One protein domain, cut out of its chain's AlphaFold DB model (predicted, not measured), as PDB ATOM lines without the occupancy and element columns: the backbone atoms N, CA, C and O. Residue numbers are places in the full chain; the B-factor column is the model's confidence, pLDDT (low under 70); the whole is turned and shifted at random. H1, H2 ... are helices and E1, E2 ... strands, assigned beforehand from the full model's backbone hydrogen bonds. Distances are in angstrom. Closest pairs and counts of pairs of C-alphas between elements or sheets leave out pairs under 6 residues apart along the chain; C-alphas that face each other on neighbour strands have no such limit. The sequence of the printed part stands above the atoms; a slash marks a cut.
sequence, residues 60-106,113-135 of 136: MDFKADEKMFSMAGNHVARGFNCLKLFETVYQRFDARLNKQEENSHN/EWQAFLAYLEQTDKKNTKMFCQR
ATOM      1  N   MET A  60     261.933 387.691 280.821       89.62
ATOM      2  CA  MET A  60     260.479 387.721 280.904       89.62
ATOM      3  C   MET A  60     259.995 389.159 280.991       89.62
ATOM      4  O   MET A  60     260.272 389.872 281.952       89.62
ATOM      5  N   ASP A  61     259.248 389.555 279.970       87.00
ATOM      6  CA  ASP A  61     258.618 390.863 279.837       87.00
ATOM      7  C   ASP A  61     257.103 390.647 279.766       87.00
ATOM      8  O   ASP A  61     256.524 390.434 278.699       87.00
ATOM      9  N   PHE A  62     256.459 390.587 280.934       81.69
ATOM     10  CA  PHE A  62     255.056 390.179 281.013       81.69
ATOM     11  C   PHE A  62     254.103 391.213 280.400       81.69
ATOM     12  O   PHE A  62     253.140 390.820 279.744       81.69
ATOM     13  N   LYS A  63     254.376 392.514 280.573       75.06
ATOM     14  CA  LYS A  63     253.536 393.586 280.018       75.06
ATOM     15  C   LYS A  63     253.655 393.700 278.504       75.06
ATOM     16  O   LYS A  63     252.652 393.972 277.863       75.06
ATOM     17  N   ALA A  64     254.843 393.498 277.926       66.69
ATOM     18  CA  ALA A  64     255.101 393.627 276.487       66.69
ATOM     19  C   ALA A  64     254.752 394.996 275.848       66.69
ATOM     20  O   ALA A  64     254.891 395.138 274.630       66.69
ATOM     21  N   ASP A  65     254.329 395.990 276.637       63.50
ATOM     22  CA  ASP A  65     253.850 397.301 276.172       63.50
ATOM     23  C   ASP A  65     254.995 398.182 275.656       63.50
ATOM     24  O   ASP A  65     254.902 398.823 274.608       63.50
ATOM     25  N   GLU A  66     256.123 398.164 276.360       59.34
ATOM     26  CA  GLU A  66     257.369 398.792 275.946       59.34
ATOM     27  C   GLU A  66     258.348 397.654 275.711       59.34
ATOM     28  O   GLU A  66     258.713 396.991 276.671       59.34
ATOM     29  N   LYS A  67     258.760 397.375 274.465       63.22
ATOM     30  CA  LYS A  67     259.718 396.293 274.155       63.22
ATOM     31  C   LYS A  67     261.028 396.514 274.929       63.22
ATOM     32  O   LYS A  67     261.974 397.105 274.396       63.22
ATOM     33  N   MET A  68     261.097 396.061 276.182       69.19
ATOM     34  CA  MET A  68     262.256 396.270 277.039       69.19
ATOM     35  C   MET A  68     263.438 395.507 276.452       69.19
ATOM     36  O   MET A  68     264.542 396.034 276.299       69.19
ATOM     37  N   PHE A  69     263.141 394.287 276.028       72.56
ATOM     38  CA  PHE A  69     264.022 393.430 275.269       72.56
ATOM     39  C   PHE A  69     263.494 393.388 273.835       72.56
ATOM     40  O   PHE A  69     262.495 392.732 273.538       72.56
ATOM     41  N   SER A  70     264.149 394.119 272.930       70.81
ATOM     42  CA  SER A  70     263.834 394.106 271.491       70.81
ATOM     43  C   SER A  70     264.238 392.796 270.805       70.81
ATOM     44  O   SER A  70     263.864 392.562 269.658       70.81
ATOM     45  N   MET A  71     264.979 391.942 271.511       73.75
ATOM     46  CA  MET A  71     265.438 390.641 271.044       73.75
ATOM     47  C   MET A  71     264.268 389.662 270.869       73.75
ATOM     48  O   MET A  71     263.220 389.772 271.517       73.75
ATOM     49  N   ALA A  72     264.464 388.695 269.979       69.88
ATOM     50  CA  ALA A  72     263.572 387.568 269.756       69.88
ATOM     51  C   ALA A  72     264.380 386.271 269.878       69.88
ATOM     52  O   ALA A  72     265.552 386.236 269.510       69.88
ATOM     53  N   GLY A  73     263.762 385.218 270.406       78.06
ATOM     54  CA  GLY A  73     264.398 383.916 270.587       78.06
ATOM     55  C   GLY A  73     263.777 383.136 271.740       78.06
ATOM     56  O   GLY A  73     262.934 383.655 272.468       78.06
ATOM     57  N   ASN A  74     264.230 381.898 271.927       83.50
ATOM     58  CA  ASN A  74     263.683 380.986 272.940       83.50
ATOM     59  C   ASN A  74     263.949 381.442 274.384       83.50
ATOM     60  O   ASN A  74     263.348 380.917 275.313       83.50
ATOM     61  N   HIS A  75     264.846 382.412 274.574       88.88
ATOM     62  CA  HIS A  75     265.204 382.970 275.877       88.88
ATOM     63  C   HIS A  75     264.452 384.268 276.196       88.88
ATOM     64  O   HIS A  75     264.755 384.920 277.186       88.88
ATOM     65  N   VAL A  76     263.488 384.676 275.364       89.44
ATOM     66  CA  VAL A  76     262.660 385.861 275.605       89.44
ATOM     67  C   VAL A  76     261.198 385.446 275.578       89.44
ATOM     68  O   VAL A  76     260.706 384.950 274.566       89.44
ATOM     69  N   ALA A  77     260.484 385.687 276.672       89.38
ATOM     70  CA  ALA A  77     259.057 385.435 276.768       89.38
ATOM     71  C   ALA A  77     258.281 386.704 277.107       89.38
ATOM     72  O   ALA A  77     258.779 387.617 277.767       89.38
ATOM     73  N   ARG A  78     257.042 386.743 276.612       87.12
ATOM     74  CA  ARG A  78     256.105 387.851 276.786       87.12
ATOM     75  C   ARG A  78     254.713 387.341 277.126       87.12
ATOM     76  O   ARG A  78     254.318 386.279 276.631       87.12
ATOM     77  N   GLY A  79     253.971 388.101 277.930       84.94
ATOM     78  CA  GLY A  79     252.622 387.737 278.369       84.94
ATOM     79  C   GLY A  79     252.552 386.307 278.920       84.94
ATOM     80  O   GLY A  79     253.391 385.888 279.714       84.94
ATOM     81  N   PHE A  80     251.585 385.516 278.450       82.81
ATOM     82  CA  PHE A  80     251.368 384.140 278.921       82.81
ATOM     83  C   PHE A  80     252.541 383.184 278.661       82.81
ATOM     84  O   PHE A  80     252.702 382.204 279.387       82.81
ATOM     85  N   ASN A  81     253.407 383.474 277.683       86.94
ATOM     86  CA  ASN A  81     254.585 382.644 277.424       86.94
ATOM     87  C   ASN A  81     255.625 382.736 278.553       86.94
ATOM     88  O   ASN A  81     256.496 381.870 278.631       86.94
ATOM     89  N   CYS A  82     255.545 383.747 279.430       88.81
ATOM     90  CA  CYS A  82     256.443 383.874 280.578       88.81
ATOM     91  C   CYS A  82     256.332 382.675 281.524       88.81
ATOM     92  O   CYS A  82     257.356 382.215 282.015       88.81
ATOM     93  N   LEU A  83     255.133 382.112 281.723       88.88
ATOM     94  CA  LEU A  83     254.963 380.920 282.562       88.88
ATOM     95  C   LEU A  83     255.707 379.713 281.978       88.88
ATOM     96  O   LEU A  83     256.456 379.044 282.679       88.88
ATOM     97  N   LYS A  84     255.576 379.492 280.668       90.19
ATOM     98  CA  LYS A  84     256.268 378.399 279.979       90.19
ATOM     99  C   LYS A  84     257.793 378.546 280.052       90.19
ATOM    100  O   LYS A  84     258.505 377.562 280.249       90.19
ATOM    101  N   LEU A  85     258.307 379.768 279.889       91.75
ATOM    102  CA  LEU A  85     259.743 380.028 280.014       91.75
ATOM    103  C   LEU A  85     260.224 379.840 281.457       91.75
ATOM    104  O   LEU A  85     261.277 379.248 281.667       91.75
ATOM    105  N   PHE A  86     259.434 380.278 282.437       91.62
ATOM    106  CA  PHE A  86     259.707 380.043 283.850       91.62
ATOM    107  C   PHE A  86     259.820 378.545 284.165       91.62
ATOM    108  O   PHE A  86     260.818 378.119 284.741       91.62
ATOM    109  N   GLU A  87     258.853 377.736 283.725       91.50
ATOM    110  CA  GLU A  87     258.876 376.276 283.891       91.50
ATOM    111  C   GLU A  87     260.099 375.641 283.218       91.50
ATOM    112  O   GLU A  87     260.743 374.769 283.797       91.50
ATOM    113  N   THR A  88     260.469 376.118 282.025       92.31
ATOM    114  CA  THR A  88     261.659 375.645 281.300       92.31
ATOM    115  C   THR A  88     262.936 375.900 282.103       92.31
ATOM    116  O   THR A  88     263.777 375.014 282.245       92.31
ATOM    117  N   VAL A  89     263.087 377.104 282.657       92.00
ATOM    118  CA  VAL A  89     264.255 377.459 283.472       92.00
ATOM    119  C   VAL A  89     264.265 376.672 284.783       92.00
ATOM    120  O   VAL A  89     265.314 376.177 285.191       92.00
ATOM    121  N   TYR A  90     263.104 376.491 285.415       91.19
ATOM    122  CA  TYR A  90     262.967 375.667 286.615       91.19
ATOM    123  C   TYR A  90     263.405 374.214 286.374       91.19
ATOM    124  O   TYR A  90     264.182 373.674 287.156       91.19
ATOM    125  N   GLN A  91     262.988 373.606 285.260       92.00
ATOM    126  CA  GLN A  91     263.413 372.252 284.886       92.00
ATOM    127  C   GLN A  91     264.930 372.143 284.704       92.00
ATOM    128  O   GLN A  91     265.516 371.135 285.092       92.00
ATOM    129  N   ARG A  92     265.592 373.178 284.171       90.81
ATOM    130  CA  ARG A  92     267.063 373.202 284.092       90.81
ATOM    131  C   ARG A  92     267.715 373.263 285.469       90.81
ATOM    132  O   ARG A  92     268.686 372.553 285.714       90.81
ATOM    133  N   PHE A  93     267.179 374.067 286.388       88.56
ATOM    134  CA  PHE A  93     267.672 374.084 287.768       88.56
ATOM    135  C   PHE A  93     267.529 372.714 288.447       88.56
ATOM    136  O   PHE A  93     268.474 372.263 289.092       88.56
ATOM    137  N   ASP A  94     266.398 372.034 288.258       90.06
ATOM    138  CA  ASP A  94     266.177 370.684 288.790       90.06
ATOM    139  C   ASP A  94     267.134 369.650 288.168       90.06
ATOM    140  O   ASP A  94     267.783 368.882 288.881       90.06
ATOM    141  N   ALA A  95     267.333 369.693 286.847       90.56
ATOM    142  CA  ALA A  95     268.293 368.834 286.156       90.56
ATOM    143  C   ALA A  95     269.728 369.022 286.685       90.56
ATOM    144  O   ALA A  95     270.456 368.044 286.871       90.56
ATOM    145  N   ARG A  96     270.130 370.262 286.993       88.44
ATOM    146  CA  ARG A  96     271.432 370.564 287.614       88.44
ATOM    147  C   ARG A  96     271.545 370.019 289.029       88.44
ATOM    148  O   ARG A  96     272.577 369.440 289.366       88.44
ATOM    149  N   LEU A  97     270.494 370.151 289.839       87.44
ATOM    150  CA  LEU A  97     270.452 369.572 291.185       87.44
ATOM    151  C   LEU A  97     270.638 368.047 291.132       87.44
ATOM    152  O   LEU A  97     271.383 367.476 291.929       87.44
ATOM    153  N   ASN A  98     270.032 367.414 290.128       90.56
ATOM    154  CA  ASN A  98     270.113 365.980 289.867       90.56
ATOM    155  C   ASN A  98     271.370 365.549 289.083       90.56
ATOM    156  O   ASN A  98     271.501 364.372 288.748       90.56
ATOM    157  N   LYS A  99     272.312 366.468 288.809       87.06
ATOM    158  CA  LYS A  99     273.563 366.229 288.055       87.06
ATOM    159  C   LYS A  99     273.354 365.664 286.640       87.06
ATOM    160  O   LYS A  99     274.201 364.936 286.132       87.06
ATOM    161  N   GLN A 100     272.226 365.988 286.013       84.81
ATOM    162  CA  GLN A 100     271.878 365.570 284.649       84.81
ATOM    163  C   GLN A 100     272.365 366.560 283.580       84.81
ATOM    164  O   GLN A 100     272.386 366.229 282.398       84.81
ATOM    165  N   GLU A 101     272.762 367.768 283.981       79.38
ATOM    166  CA  GLU A 101     273.351 368.783 283.106       79.38
ATOM    167  C   GLU A 101     274.836 368.959 283.466       79.38
ATOM    168  O   GLU A 101     275.163 369.301 284.601       79.38
ATOM    169  N   GLU A 102     275.740 368.719 282.510       69.75
ATOM    170  CA  GLU A 102     277.196 368.845 282.717       69.75
ATOM    171  C   GLU A 102     277.674 370.306 282.723       69.75
ATOM    172  O   GLU A 102     278.709 370.633 283.305       69.75
ATOM    173  N   ASN A 103     276.918 371.203 282.083       72.12
ATOM    174  CA  ASN A 103     277.281 372.608 281.949       72.12
ATOM    175  C   ASN A 103     276.926 373.404 283.212       72.12
ATOM    176  O   ASN A 103     275.761 373.542 283.579       72.12
ATOM    177  N   SER A 104     277.946 373.994 283.835       77.06
ATOM    178  CA  SER A 104     277.843 374.743 285.094       77.06
ATOM    179  C   SER A 104     277.840 376.268 284.933       77.06
ATOM    180  O   SER A 104     277.969 376.983 285.924       77.06
ATOM    181  N   HIS A 105     277.695 376.791 283.710       88.00
ATOM    182  CA  HIS A 105     277.640 378.240 283.479       88.00
ATOM    183  C   HIS A 105     276.434 378.876 284.193       88.00
ATOM    184  O   HIS A 105     275.415 378.222 284.433       88.00
ATOM    185  N   ASN A 106     276.514 380.169 284.498       89.31
ATOM    186  CA  ASN A 106     275.455 380.872 285.217       89.31
ATOM    187  C   ASN A 106     274.175 381.015 284.380       89.31
ATOM    188  O   ASN A 106     274.224 381.421 283.216       89.31
ATOM    189  N   GLU A 113     258.678 393.845 285.559       80.94
ATOM    190  CA  GLU A 113     257.311 393.873 286.105       80.94
ATOM    191  C   GLU A 113     256.863 392.569 286.807       80.94
ATOM    192  O   GLU A 113     255.769 392.048 286.577       80.94
ATOM    193  N   TRP A 114     257.681 392.075 287.746       84.38
ATOM    194  CA  TRP A 114     257.401 390.893 288.591       84.38
ATOM    195  C   TRP A 114     255.983 390.861 289.194       84.38
ATOM    196  O   TRP A 114     255.330 389.818 289.224       84.38
ATOM    197  N   GLN A 115     255.474 392.014 289.629       84.94
ATOM    198  CA  GLN A 115     254.136 392.152 290.214       84.94
ATOM    199  C   GLN A 115     253.005 391.700 289.273       84.94
ATOM    200  O   GLN A 115     252.040 391.082 289.719       84.94
ATOM    201  N   ALA A 116     253.123 391.973 287.970       84.50
ATOM    202  CA  ALA A 116     252.098 391.612 286.996       84.50
ATOM    203  C   ALA A 116     252.080 390.097 286.751       84.50
ATOM    204  O   ALA A 116     251.012 389.495 286.635       84.50
ATOM    205  N   PHE A 117     253.261 389.475 286.748       85.56
ATOM    206  CA  PHE A 117     253.397 388.026 286.657       85.56
ATOM    207  C   PHE A 117     252.811 387.319 287.889       85.56
ATOM    208  O   PHE A 117     252.034 386.378 287.733       85.56
ATOM    209  N   LEU A 118     253.091 387.805 289.102       85.88
ATOM    210  CA  LEU A 118     252.492 387.261 290.329       85.88
ATOM    211  C   LEU A 118     250.961 387.324 290.310       85.88
ATOM    212  O   LEU A 118     250.296 386.318 290.553       85.88
ATOM    213  N   ALA A 119     250.397 388.480 289.953       86.38
ATOM    214  CA  ALA A 119     248.948 388.646 289.853       86.38
ATOM    215  C   ALA A 119     248.316 387.683 288.831       86.38
ATOM    216  O   ALA A 119     247.169 387.258 288.992       86.38
ATOM    217  N   TYR A 120     249.053 387.327 287.777       84.19
ATOM    218  CA  TYR A 120     248.632 386.320 286.812       84.19
ATOM    219  C   TYR A 120     248.673 384.893 287.385       84.19
ATOM    220  O   TYR A 120     247.720 384.132 287.182       84.19
ATOM    221  N   LEU A 121     249.722 384.530 288.130       82.81
ATOM    222  CA  LEU A 121     249.818 383.219 288.786       82.81
ATOM    223  C   LEU A 121     248.646 382.992 289.749       82.81
ATOM    224  O   LEU A 121     247.981 381.960 289.673       82.81
ATOM    225  N   GLU A 122     248.317 383.991 290.571       84.06
ATOM    226  CA  GLU A 122     247.192 383.917 291.513       84.06
ATOM    227  C   GLU A 122     245.837 383.697 290.821       84.06
ATOM    228  O   GLU A 122     244.968 382.981 291.323       84.06
ATOM    229  N   GLN A 123     245.620 384.327 289.665       78.94
ATOM    230  CA  GLN A 123     244.390 384.144 288.892       78.94
ATOM    231  C   GLN A 123     244.309 382.753 288.258       78.94
ATOM    232  O   GLN A 123     243.220 382.180 288.159       78.94
ATOM    233  N   THR A 124     245.448 382.221 287.819       72.19
ATOM    234  CA  THR A 124     245.542 380.899 287.192       72.19
ATOM    235  C   THR A 124     245.294 379.796 288.215       72.19
ATOM    236  O   THR A 124     244.512 378.883 287.946       72.19
ATOM    237  N   ASP A 125     245.842 379.938 289.422       69.88
ATOM    238  CA  ASP A 125     245.593 379.018 290.530       69.88
ATOM    239  C   ASP A 125     244.098 378.975 290.900       69.88
ATOM    240  O   ASP A 125     243.457 377.924 290.849       69.88
ATOM    241  N   LYS A 126     243.468 380.147 291.074       65.38
ATOM    242  CA  LYS A 126     242.016 380.258 291.330       65.38
ATOM    243  C   LYS A 126     241.145 379.616 290.241       65.38
ATOM    244  O   LYS A 126     240.059 379.120 290.550       65.38
ATOM    245  N   LYS A 127     241.561 379.649 288.968       61.75
ATOM    246  CA  LYS A 127     240.840 378.978 287.868       61.75
ATOM    247  C   LYS A 127     240.972 377.457 287.957       61.75
ATOM    248  O   LYS A 127     239.963 376.769 287.807       61.75
ATOM    249  N   ASN A 128     242.163 376.949 288.259       56.81
ATOM    250  CA  ASN A 128     242.408 375.516 288.406       56.81
ATOM    251  C   ASN A 128     241.665 374.931 289.621       56.81
ATOM    252  O   ASN A 128     241.046 373.875 289.502       56.81
ATOM    253  N   THR A 129     241.598 375.652 290.748       50.78
ATOM    254  CA  THR A 129     240.807 375.234 291.921       50.78
ATOM    255  C   THR A 129     239.301 375.191 291.626       50.78
ATOM    256  O   THR A 129     238.613 374.249 292.020       50.78
ATOM    257  N   LYS A 130     238.761 376.176 290.889       44.06
ATOM    258  CA  LYS A 130     237.332 376.198 290.510       44.06
ATOM    259  C   LYS A 130     236.955 375.068 289.552       44.06
ATOM    260  O   LYS A 130     235.864 374.517 289.673       44.06
ATOM    261  N   MET A 131     237.847 374.704 288.634       36.47
ATOM    262  CA  MET A 131     237.622 373.611 287.684       36.47
ATOM    263  C   MET A 131     237.613 372.234 288.369       36.47
ATOM    264  O   MET A 131     236.887 371.342 287.934       36.47
ATOM    265  N   PHE A 132     238.358 372.076 289.470       33.06
ATOM    266  CA  PHE A 132     238.315 370.877 290.313       33.06
ATOM    267  C   PHE A 132     237.018 370.793 291.132       33.06
ATOM    268  O   PHE A 132     236.423 369.727 291.238       33.06
ATOM    269  N   CYS A 133     236.529 371.926 291.642       40.41
ATOM    270  CA  CYS A 133     235.326 371.970 292.476       40.41
ATOM    271  C   CYS A 133     234.005 371.827 291.689       40.41
ATOM    272  O   CYS A 133     232.987 371.493 292.278       40.41
ATOM    273  N   GLN A 134     234.000 372.064 290.370       39.19
ATOM    274  CA  GLN A 134     232.832 371.844 289.493       39.19
ATOM    275  C   GLN A 134     232.734 370.416 288.929       39.19
ATOM    276  O   GLN A 134     231.792 370.106 288.202       39.19
ATOM    277  N   ARG A 135     233.718 369.558 289.223       39.72
ATOM    278  CA  ARG A 135     233.750 368.139 288.832       39.72
ATOM    279  C   ARG A 135     233.507 367.178 290.006       39.72
ATOM    280  O   ARG A 135     233.657 365.973 289.813       39.72
TER     281      ARG A 135
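AT A GLANCE: This is residues 60 to 106 and 113 to 135 of the 136 residues of an uncharacterized protein of Streptococcus mitis (UniProt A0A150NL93). H2 and H1 make an open V, coming close near Cys 82 and Phe 117; at its point lie a loop, residues 60 to 75, and the short strand E1. Residues 122 to 135 stick out. The printed part, 70 residues with E1, H1, H2 in order, is mostly helix and loose, radius of gyration of the C-alphas 15.5 A, spanning 45 by 35 by 18 A.

IN THESE COORDINATES: Find C-alpha 114 at (257.401, 390.893, 288.591), where H2, residues 114 to 133, begins; it runs 29.3 A to C-alpha 133 at (235.326, 371.970, 292.476). H1, residues 81 to 97, spans 24.7 A; E1, residues 76 to 78, 7.0 A.

HOW THE PARTS SIT: H2 and H1 are close but not clearly touching, closest C-alphas Cys 82 and Phe 117, 8.0 A, and about perpendicular, 89 degrees. E1, apart from H2, has a tight link to H1. Residues 60 to 61 pair parallel with 77 to 78 of E1. In both helices every O i to N i+4 pair is within hydrogen-bond range.

THE WHOLE: The farthest C-alphas, His 105 and Gln 134, are 45.7 A apart. Residues 107 to 112 are not printed; C-alphas 106 and 113 are 22.3 A apart. Confidence is under 70 at residues 64 to 68, 72, 102 and 125 to 135.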